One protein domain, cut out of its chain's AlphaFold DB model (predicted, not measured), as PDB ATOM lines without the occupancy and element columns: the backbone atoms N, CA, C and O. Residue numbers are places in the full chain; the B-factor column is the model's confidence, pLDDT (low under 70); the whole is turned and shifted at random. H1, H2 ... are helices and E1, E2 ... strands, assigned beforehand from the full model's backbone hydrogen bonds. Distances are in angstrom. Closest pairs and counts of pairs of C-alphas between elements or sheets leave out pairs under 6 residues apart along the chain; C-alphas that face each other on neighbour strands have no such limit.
ATOM      1  N   LYS A   8     122.934  84.467  75.519       94.25
ATOM      2  CA  LYS A   8     123.023  85.710  74.751       94.25
ATOM      3  C   LYS A   8     124.356  86.397  74.994       94.25
ATOM      4  O   LYS A   8     124.872  86.385  76.105       94.25
ATOM      5  N   ILE A   9     124.879  87.048  73.967       94.75
ATOM      6  CA  ILE A   9     126.136  87.793  74.015       94.75
ATOM      7  C   ILE A   9     125.949  89.168  73.377       94.75
ATOM      8  O   ILE A   9     125.288  89.309  72.343       94.75
ATOM      9  N   ALA A  10     126.492  90.196  74.025       95.06
ATOM     10  CA  ALA A  10     126.433  91.566  73.530       95.06
ATOM     11  C   ALA A  10     127.537  91.788  72.501       95.06
ATOM     12  O   ALA A  10     128.682  91.403  72.730       95.06
ATOM     13  N   ILE A  11     127.201  92.460  71.403       94.94
ATOM     14  CA  ILE A  11     128.197  92.924  70.443       94.94
ATOM     15  C   ILE A  11     128.646  94.317  70.863       94.94
ATOM     16  O   ILE A  11     127.848  95.251  70.943       94.94
ATOM     17  N   THR A  12     129.934  94.432  71.166       93.06
ATOM     18  CA  THR A  12     130.574  95.642  71.701       93.06
ATOM     19  C   THR A  12     131.948  95.822  71.058       93.06
ATOM     20  O   THR A  12     132.388  94.962  70.300       93.06
ATOM     21  N   GLU A  13     132.641  96.921  71.357       90.94
ATOM     22  CA  GLU A  13     134.000  97.164  70.846       90.94
ATOM     23  C   GLU A  13     135.011  96.100  71.317       90.94
ATOM     24  O   GLU A  13     135.932  95.769  70.575       90.94
ATOM     25  N   ASP A  14     134.791  95.505  72.496       92.12
ATOM     26  CA  ASP A  14     135.640  94.446  73.065       92.12
ATOM     27  C   ASP A  14     135.220  93.023  72.641       92.12
ATOM     28  O   ASP A  14     135.945  92.055  72.871       92.12
ATOM     29  N   GLN A  15     134.028  92.869  72.052       93.00
ATOM     30  CA  GLN A  15     133.456  91.586  71.627       93.00
ATOM     31  C   GLN A  15     132.804  91.757  70.257       93.00
ATOM     32  O   GLN A  15     131.590  91.962  70.136       93.00
ATOM     33  N   LEU A  16     133.642  91.720  69.223       94.50
ATOM     34  CA  LEU A  16     133.228  91.970  67.849       94.50
ATOM     35  C   LEU A  16     132.337  90.843  67.321       94.50
ATOM     36  O   LEU A  16     132.525  89.668  67.634       94.50
ATOM     37  N   LEU A  17     131.387  91.214  66.461       94.25
ATOM     38  CA  LEU A  17     130.451  90.278  65.840       94.25
ATOM     39  C   LEU A  17     131.168  89.118  65.139       94.25
ATOM     40  O   LEU A  17     130.777  87.967  65.317       94.25
ATOM     41  N   ASP A  18     132.212  89.425  64.371       94.44
ATOM     42  CA  ASP A  18     132.935  88.429  63.583       94.44
ATOM     43  C   ASP A  18     133.628  87.393  64.480       94.44
ATOM     44  O   ASP A  18     133.562  86.200  64.191       94.44
ATOM     45  N   ASP A  19     134.207  87.819  65.609       95.50
ATOM     46  CA  ASP A  19     134.851  86.916  66.570       95.50
ATOM     47  C   ASP A  19     133.833  85.999  67.253       95.50
ATOM     48  O   ASP A  19     134.063  84.798  67.398       95.50
ATOM     49  N   VAL A  20     132.682  86.557  67.641       94.56
ATOM     50  CA  VAL A  20     131.577  85.801  68.244       94.56
ATOM     51  C   VAL A  20     131.016  84.774  67.261       94.56
ATOM     52  O   VAL A  20     130.821  83.615  67.625       94.56
ATOM     53  N   MET A  21     130.774  85.173  66.010       94.44
ATOM     54  CA  MET A  21     130.268  84.274  64.971       94.44
ATOM     55  C   MET A  21     131.266  83.162  64.652       94.44
ATOM     56  O   MET A  21     130.878  81.996  64.593       94.44
ATOM     57  N   MET A  22     132.543  83.512  64.485       94.62
ATOM     58  CA  MET A  22     133.603  82.546  64.211       94.62
ATOM     59  C   MET A  22     133.687  81.496  65.318       94.62
ATOM     60  O   MET A  22     133.778  80.305  65.029       94.62
ATOM     61  N   GLU A  23     133.616  81.919  66.579       93.50
ATOM     62  CA  GLU A  23     133.688  81.009  67.718       93.50
ATOM     63  C   GLU A  23     132.450  80.101  67.816       93.50
ATOM     64  O   GLU A  23     132.581  78.890  68.004       93.50
ATOM     65  N   LEU A  24     131.249  80.649  67.603       92.44
ATOM     66  CA  LEU A  24     130.008  79.869  67.551       92.44
ATOM     67  C   LEU A  24     130.051  78.800  66.450       92.44
ATOM     68  O   LEU A  24     129.691  77.645  66.686       92.44
ATOM     69  N   GLU A  25     130.519  79.156  65.255       92.56
ATOM     70  CA  GLU A  25     130.660  78.214  64.141       92.56
ATOM     71  C   GLU A  25     131.737  77.157  64.414       92.56
ATOM     72  O   GLU A  25     131.522  75.974  64.135       92.56
ATOM     73  N   ARG A  26     132.856  77.553  65.035       90.94
ATOM     74  CA  ARG A  26     133.953  76.657  65.433       90.94
ATOM     75  C   ARG A  26     133.486  75.558  66.388       90.94
ATOM     76  O   ARG A  26     133.833  74.396  66.181       90.94
ATOM     77  N   ILE A  27     132.664  75.894  67.387       88.56
ATOM     78  CA  ILE A  27     132.121  74.918  68.355       88.56
ATOM     79  C   ILE A  27     130.878  74.161  67.825       88.56
ATOM     80  O   ILE A  27     130.328  73.272  68.493       88.56
ATOM     81  N   GLY A  28     130.457  74.464  66.592       89.00
ATOM     82  CA  GLY A  28     129.461  73.713  65.830       89.00
ATOM     83  C   GLY A  28     128.038  74.271  65.861       89.00
ATOM     84  O   GLY A  28     127.115  73.544  65.481       89.00
ATOM     85  N   TYR A  29     127.838  75.519  66.295       91.12
ATOM     86  CA  TYR A  29     126.562  76.207  66.094       91.12
ATOM     87  C   TYR A  29     126.409  76.634  64.636       91.12
ATOM     88  O   TYR A  29     127.377  76.903  63.928       91.12
ATOM     89  N   LYS A  30     125.161  76.711  64.182       92.69
ATOM     90  CA  LYS A  30     124.816  77.157  62.832       92.69
ATOM     91  C   LYS A  30     123.950  78.399  62.889       92.69
ATOM     92  O   LYS A  30     123.066  78.506  63.731       92.69
ATOM     93  N   ILE A  31     124.145  79.315  61.955       93.88
ATOM     94  CA  ILE A  31     123.268  80.477  61.864       93.88
ATOM     95  C   ILE A  31     121.840  80.043  61.499       93.88
ATOM     96  O   ILE A  31     121.631  79.305  60.535       93.88
ATOM     97  N   SER A  32     120.848  80.495  62.265       91.25
ATOM     98  CA  SER A  32     119.420  80.301  61.974       91.25
ATOM     99  C   SER A  32     118.768  81.560  61.419       91.25
ATOM    100  O   SER A  32     117.879  81.473  60.573       91.25
ATOM    101  N   TYR A  33     119.203  82.738  61.872       88.25
ATOM    102  CA  TYR A  33     118.620  84.012  61.468       88.25
ATOM    103  C   TYR A  33     119.665  85.125  61.393       88.25
ATOM    104  O   TYR A  33     120.511  85.273  62.277       88.25
ATOM    105  N   LYS A  34     119.560  85.945  60.343       84.38
ATOM    106  CA  LYS A  34     120.389  87.131  60.124       84.38
ATOM    107  C   LYS A  34     119.496  88.352  59.936       84.38
ATOM    108  O   LYS A  34     118.658  88.376  59.037       84.38
ATOM    109  N   THR A  35     119.702  89.368  60.765       83.62
ATOM    110  CA  THR A  35     119.081  90.683  60.583       83.62
ATOM    111  C   THR A  35     119.871  91.544  59.591       83.62
ATOM    112  O   THR A  35     121.067  91.339  59.377       83.62
ATOM    113  N   ILE A  36     119.188  92.518  58.991       77.19
ATOM    114  CA  ILE A  36     119.768  93.578  58.148       77.19
ATOM    115  C   ILE A  36     120.129  94.841  58.947       77.19
ATOM    116  O   ILE A  36     120.818  95.716  58.427       77.19
ATOM    117  N   ALA A  37     119.657  94.955  60.190       84.62
ATOM    118  CA  ALA A  37     120.012  96.052  61.083       84.62
ATOM    119  C   ALA A  37     121.433  95.864  61.655       84.62
ATOM    120  O   ALA A  37     121.929  94.735  61.678       84.62
ATOM    121  N   PRO A  38     122.078  96.933  62.162       87.94
ATOM    122  CA  PRO A  38     123.298  96.793  62.951       87.94
ATOM    123  C   PRO A  38     123.067  95.801  64.092       87.94
ATOM    124  O   PRO A  38     122.145  95.980  64.889       87.94
ATOM    125  N   VAL A  39     123.870  94.741  64.141       91.69
ATOM    126  CA  VAL A  39     123.737  93.687  65.150       91.69
ATOM    127  C   VAL A  39     124.222  94.227  66.488       91.69
ATOM    128  O   VAL A  39     125.336  94.733  66.585       91.69
ATOM    129  N   ARG A  40     123.379  94.114  67.514       92.94
ATOM    130  CA  ARG A  40     123.683  94.546  68.885       92.94
ATOM    131  C   ARG A  40     123.852  93.376  69.841       92.94
ATOM    132  O   ARG A  40     124.562  93.494  70.836       92.94
ATOM    133  N   CYS A  41     123.235  92.239  69.543       93.88
ATOM    134  CA  CYS A  41     123.443  91.020  70.305       93.88
ATOM    135  C   CYS A  41     123.256  89.773  69.441       93.88
ATOM    136  O   CYS A  41     122.635  89.802  68.373       93.88
ATOM    137  N   VAL A  42     123.811  88.669  69.925       94.44
ATOM    138  CA  VAL A  42     123.643  87.334  69.357       94.44
ATOM    139  C   VAL A  42     123.022  86.450  70.420       94.44
ATOM    140  O   VAL A  42     123.444  86.477  71.573       94.44
ATOM    141  N   ILE A  43     122.018  85.677  70.032       94.00
ATOM    142  CA  ILE A  43     121.425  84.640  70.878       94.00
ATOM    143  C   ILE A  43     121.765  83.282  70.296       94.00
ATOM    144  O   ILE A  43     121.855  83.148  69.075       94.00
ATOM    145  N   PHE A  44     121.946  82.281  71.143       92.25
ATOM    146  CA  PHE A  44     122.229  80.931  70.696       92.25
ATOM    147  C   PHE A  44     121.664  79.885  71.650       92.25
ATOM    148  O   PHE A  44     121.729  80.012  72.871       92.25
ATOM    149  N   ASP A  45     121.076  78.856  71.049       90.94
ATOM    150  CA  ASP A  45     120.463  77.707  71.703       90.94
ATOM    151  C   ASP A  45     120.393  76.538  70.710       90.94
ATOM    152  O   ASP A  45     120.477  76.736  69.501       90.94
ATOM    153  N   ASN A  46     120.271  75.302  71.201       86.62
ATOM    154  CA  ASN A  46     120.023  74.118  70.363       86.62
ATOM    155  C   ASN A  46     120.938  73.998  69.123       86.62
ATOM    156  O   ASN A  46     120.477  73.661  68.028       86.62
ATOM    157  N   CYS A  47     122.236  74.281  69.280       87.75
ATOM    158  CA  CYS A  47     123.227  74.300  68.193       87.75
ATOM    159  C   CYS A  47     122.935  75.308  67.060       87.75
ATOM    160  O   CYS A  47     123.463  75.160  65.956       87.75
ATOM    161  N   HIS A  48     122.119  76.331  67.307       92.00
ATOM    162  CA  HIS A  48     121.848  77.422  66.377       92.00
ATOM    163  C   HIS A  48     122.057  78.794  67.020       92.00
ATOM    164  O   HIS A  48     121.938  78.941  68.233       92.00
ATOM    165  N   TYR A  49     122.375  79.804  66.212       94.00
ATOM    166  CA  TYR A  49     122.494  81.186  66.672       94.00
ATOM    167  C   TYR A  49     121.779  82.174  65.750       94.00
ATOM    168  O   TYR A  49     121.683  81.975  64.537       94.00
ATOM    169  N   SER A  50     121.285  83.265  66.329       94.12
ATOM    170  CA  SER A  50     120.567  84.324  65.623       94.12
ATOM    171  C   SER A  50     121.175  85.687  65.912       94.12
ATOM    172  O   SER A  50     121.486  86.015  67.056       94.12
ATOM    173  N   LEU A  51     121.303  86.501  64.864       94.88
ATOM    174  CA  LEU A  51     121.814  87.865  64.951       94.88
ATOM    175  C   LEU A  51     120.654  88.842  65.141       94.88
ATOM    176  O   LEU A  51     119.761  88.915  64.290       94.88
ATOM    177  N   LEU A  52     120.675  89.611  66.227       92.62
ATOM    178  CA  LEU A  52     119.611  90.543  66.584       92.62
ATOM    179  C   LEU A  52     120.110  91.990  66.549       92.62
ATOM    180  O   LEU A  52     121.205  92.311  67.010       92.62
ATOM    181  N   GLY A  53     119.276  92.886  66.022       90.69
ATOM    182  CA  GLY A  53     119.539  94.332  66.034       90.69
ATOM    183  C   GLY A  53     119.019  95.042  67.287       90.69
ATOM    184  O   GLY A  53     119.152  96.256  67.407       90.69
ATOM    185  N   SER A  54     118.388  94.296  68.193       86.50
ATOM    186  CA  SER A  54     117.803  94.801  69.434       86.50
ATOM    187  C   SER A  54     118.832  94.799  70.558       86.50
ATOM    188  O   SER A  54     119.752  93.979  70.561       86.50
ATOM    189  N   ASP A  55     118.662  95.705  71.520       85.75
ATOM    190  CA  ASP A  55     119.499  95.742  72.718       85.75
ATOM    191  C   ASP A  55     119.391  94.440  73.515       85.75
ATOM    192  O   ASP A  55     118.326  93.824  73.600       85.75
ATOM    193  N   ILE A  56     120.509  94.032  74.113       88.25
ATOM    194  CA  ILE A  56     120.614  92.759  74.829       88.25
ATOM    195  C   ILE A  56     119.676  92.668  76.040       88.25
ATOM    196  O   ILE A  56     119.236  91.576  76.405       88.25
ATOM    197  N   ASP A  57     119.332  93.812  76.630       87.69
ATOM    198  CA  ASP A  57     118.414  93.916  77.765       87.69
ATOM    199  C   ASP A  57     116.964  93.598  77.384       87.69
ATOM    200  O   ASP A  57     116.171  93.258  78.251       87.69
ATOM    201  N   LEU A  58     116.616  93.662  76.093       85.94
ATOM    202  CA  LEU A  58     115.283  93.306  75.590       85.94
ATOM    203  C   LEU A  58     115.127  91.801  75.334       85.94
ATOM    204  O   LEU A  58     114.032  91.328  75.035       85.94
ATOM    205  N   VAL A  59     116.226  91.047  75.398       85.81
ATOM    206  CA  VAL A  59     116.234  89.598  75.200       85.81
ATOM    207  C   VAL A  59     116.090  88.921  76.558       85.81
ATOM    208  O   VAL A  59     117.075  88.572  77.214       85.81
ATOM    209  N   ASP A  60     114.848  88.732  76.982       79.19
ATOM    210  CA  ASP A  60     114.525  87.959  78.178       79.19
ATOM    211  C   ASP A  60     114.667  86.448  77.914       79.19
ATOM    212  O   ASP A  60     114.521  85.980  76.785       79.19
ATOM    213  N   ASN A  61     114.911  85.662  78.968       84.94
ATOM    214  CA  ASN A  61     115.048  84.189  78.946       84.94
ATOM    215  C   ASN A  61     116.351  83.613  78.363       84.94
ATOM    216  O   ASN A  61     116.482  82.390  78.282       84.94
ATOM    217  N   TYR A  62     117.312  84.464  78.007       89.19
ATOM    218  CA  TYR A  62     118.668  84.044  77.662       89.19
ATOM    219  C   TYR A  62     119.642  84.561  78.722       89.19
ATOM    220  O   TYR A  62     119.624  85.745  79.073       89.19
ATOM    221  N   GLU A  63     120.478  83.671  79.243       91.94
ATOM    222  CA  GLU A  63     121.528  84.022  80.195       91.94
ATOM    223  C   GLU A  63     122.656  84.761  79.465       91.94
ATOM    224  O   GLU A  63     123.033  84.407  78.345       91.94
ATOM    225  N   LEU A  64     123.156  85.836  80.075       92.62
ATOM    226  CA  LEU A  64     124.246  86.617  79.505       92.62
ATOM    227  C   LEU A  64     125.548  85.823  79.584       92.62
ATOM    228  O   LEU A  64     125.885  85.297  80.638       92.62
ATOM    229  N   THR A  65     126.295  85.812  78.489       92.81
ATOM    230  CA  THR A  65     127.642  85.253  78.431       92.81
ATOM    231  C   THR A  65     128.585  86.165  77.651       92.81
ATOM    232  O   THR A  65     128.175  87.175  77.067       92.81
ATOM    233  N   THR A  66     129.863  85.807  77.652       93.62
ATOM    234  CA  THR A  66     130.956  86.527  77.006       93.62
ATOM    235  C   THR A  66     131.691  85.650  75.995       93.62
ATOM    236  O   THR A  66     131.620  84.424  76.022       93.62
ATOM    237  N   LEU A  67     132.457  86.278  75.107       93.06
ATOM    238  CA  LEU A  67     133.310  85.594  74.140       93.06
ATOM    239  C   LEU A  67     134.395  84.758  74.836       93.06
ATOM    240  O   LEU A  67     134.804  83.725  74.311       93.06
ATOM    241  N   ALA A  68     134.868  85.198  76.004       91.75
ATOM    242  CA  ALA A  68     135.831  84.446  76.802       91.75
ATOM    243  C   ALA A  68     135.217  83.138  77.317       91.75
ATOM    244  O   ALA A  68     135.772  82.071  77.077       91.75
ATOM    245  N   GLU A  69     134.032  83.209  77.927       90.81
ATOM    246  CA  GLU A  69     133.298  82.021  78.382       90.81
ATOM    247  C   GLU A  69     132.934  81.105  77.210       90.81
ATOM    248  O   GLU A  69     133.094  79.891  77.306       90.81
ATOM    249  N   LEU A  70     132.523  81.673  76.070       89.25
ATOM    250  CA  LEU A  70     132.211  80.913  74.861       89.25
ATOM    251  C   LEU A  70     133.401  80.065  74.380       89.25
ATOM    252  O   LEU A  70     133.209  78.915  73.987       89.25
ATOM    253  N   LYS A  71     134.627  80.600  74.458       88.25
ATOM    254  CA  LYS A  71     135.862  79.868  74.121       88.25
ATOM    255  C   LYS A  71     136.157  78.732  75.101       88.25
ATOM    256  O   LYS A  71     136.738  77.722  74.709       88.25
ATOM    257  N   GLU A  72     135.763  78.873  76.362       87.56
ATOM    258  CA  GLU A  72     135.948  77.841  77.388       87.56
ATOM    259  C   GLU A  72     134.933  76.690  77.259       87.56
ATOM    260  O   GLU A  72     135.248  75.557  77.628       87.56
ATOM    261  N   MET A  73     133.759  76.936  76.656       78.44
ATOM    262  CA  MET A  73     132.696  75.931  76.461       78.44
ATOM    263  C   MET A  73     133.098  74.732  75.581       78.44
ATOM    264  O   MET A  73     132.373  73.739  75.550       78.44
ATOM    265  N   GLU A  74     134.223  74.792  74.863       65.94
ATOM    266  CA  GLU A  74     134.736  73.671  74.064       65.94
ATOM    267  C   GLU A  74     135.166  72.465  74.924       65.94
ATOM    268  O   GLU A  74     135.130  71.329  74.451       65.94
TER     269      GLU A  74
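This is residues 8 to 74 of the 76 residues of an uncharacterized protein of Acinetobacter bereziniae (UniProt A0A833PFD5). What does the model look like? A twisted sheet of five strands has the helix H1 over one face, running along E4 and E3, while the helix H2 packs side by side with H1 and is not on the sheet. How is it built along the chain? The printed part has 67 residues, with two named helices and five named strands in the order E1, H1, E2, E3, E4, E5, H2. The mixed sheet runs E2, E4, E3, E1, E5, and the class is mixed, helices and strands. How large is it? It is compact and rounded, with a radius of gyration of the C-alphas of 10.7 A and spans of 28 by 23 by 23 A.

How do the inner strands pair? E4, residues 48 to 52, and E3, residues 41 to 45, form a hairpin, antiparallel at 158 degrees, with N 43 and O 50 within hydrogen-bond range at 3.0 A. E3 is antiparallel to E1, residues 8 to 10, at 162 degrees, with N 9 and O 42 at 2.8 A. What stands at the edges? E2, residues 30 to 33, is parallel to E4 at 39 degrees, with N 32 and O 49 at 2.8 A. E5, residues 63 to 65, is parallel to E1 at 47 degrees, with N 8 and O 63 at 2.8 A. Where is the first helix? H1, residues 17 to 26, is on the sheet at a height of 9.0 A, over E4 and E3, and runs along the strands, at 2 degrees to E3 on the local plane. The closest C-alphas of H1 and E4 are those of Leu 24 and Tyr 49, 7.7 A apart. E1, H1 and E2 form a split strand-helix-strand unit, two strands of one sheet that follow each other among the strands, with a helix between them in the chain and E4 and E3 between them in the sheet; its crossover is right-handed. And the second? H2, residues 67 to 74, touches H1 at a shallow tilt of 3 degrees, the same way, the closest C-alphas being those of Val 20 and Leu 67 at 6.1 A. H2 is not on the sheet and is apart from E2, E3 and E4. Every O i to N i+4 pair is within hydrogen-bond range in H1, and 3 of 4 are in H2.

Where do the first and last elements lie? E1 begins at C-alpha 8 (123.023, 85.710, 74.751), and H2 ends at C-alpha 74 (134.736, 73.671, 74.064). How long are the elements? From first to last C-alpha, H1 measures 14.1 A, E3 13.7 A, E4 13.3 A, H2 12.0 A, E2 9.3 A, E1 6.9 A and E5 6.5 A.

How far does it reach? The two C-alphas farthest apart are those of Ala 37 and Glu 74, at 29.8 A. Is anything missing or long? The printed part has no cut, and no link is long. How sure is the model? The mean pLDDT of the printed part is 90.2, and residue 74 is under 70.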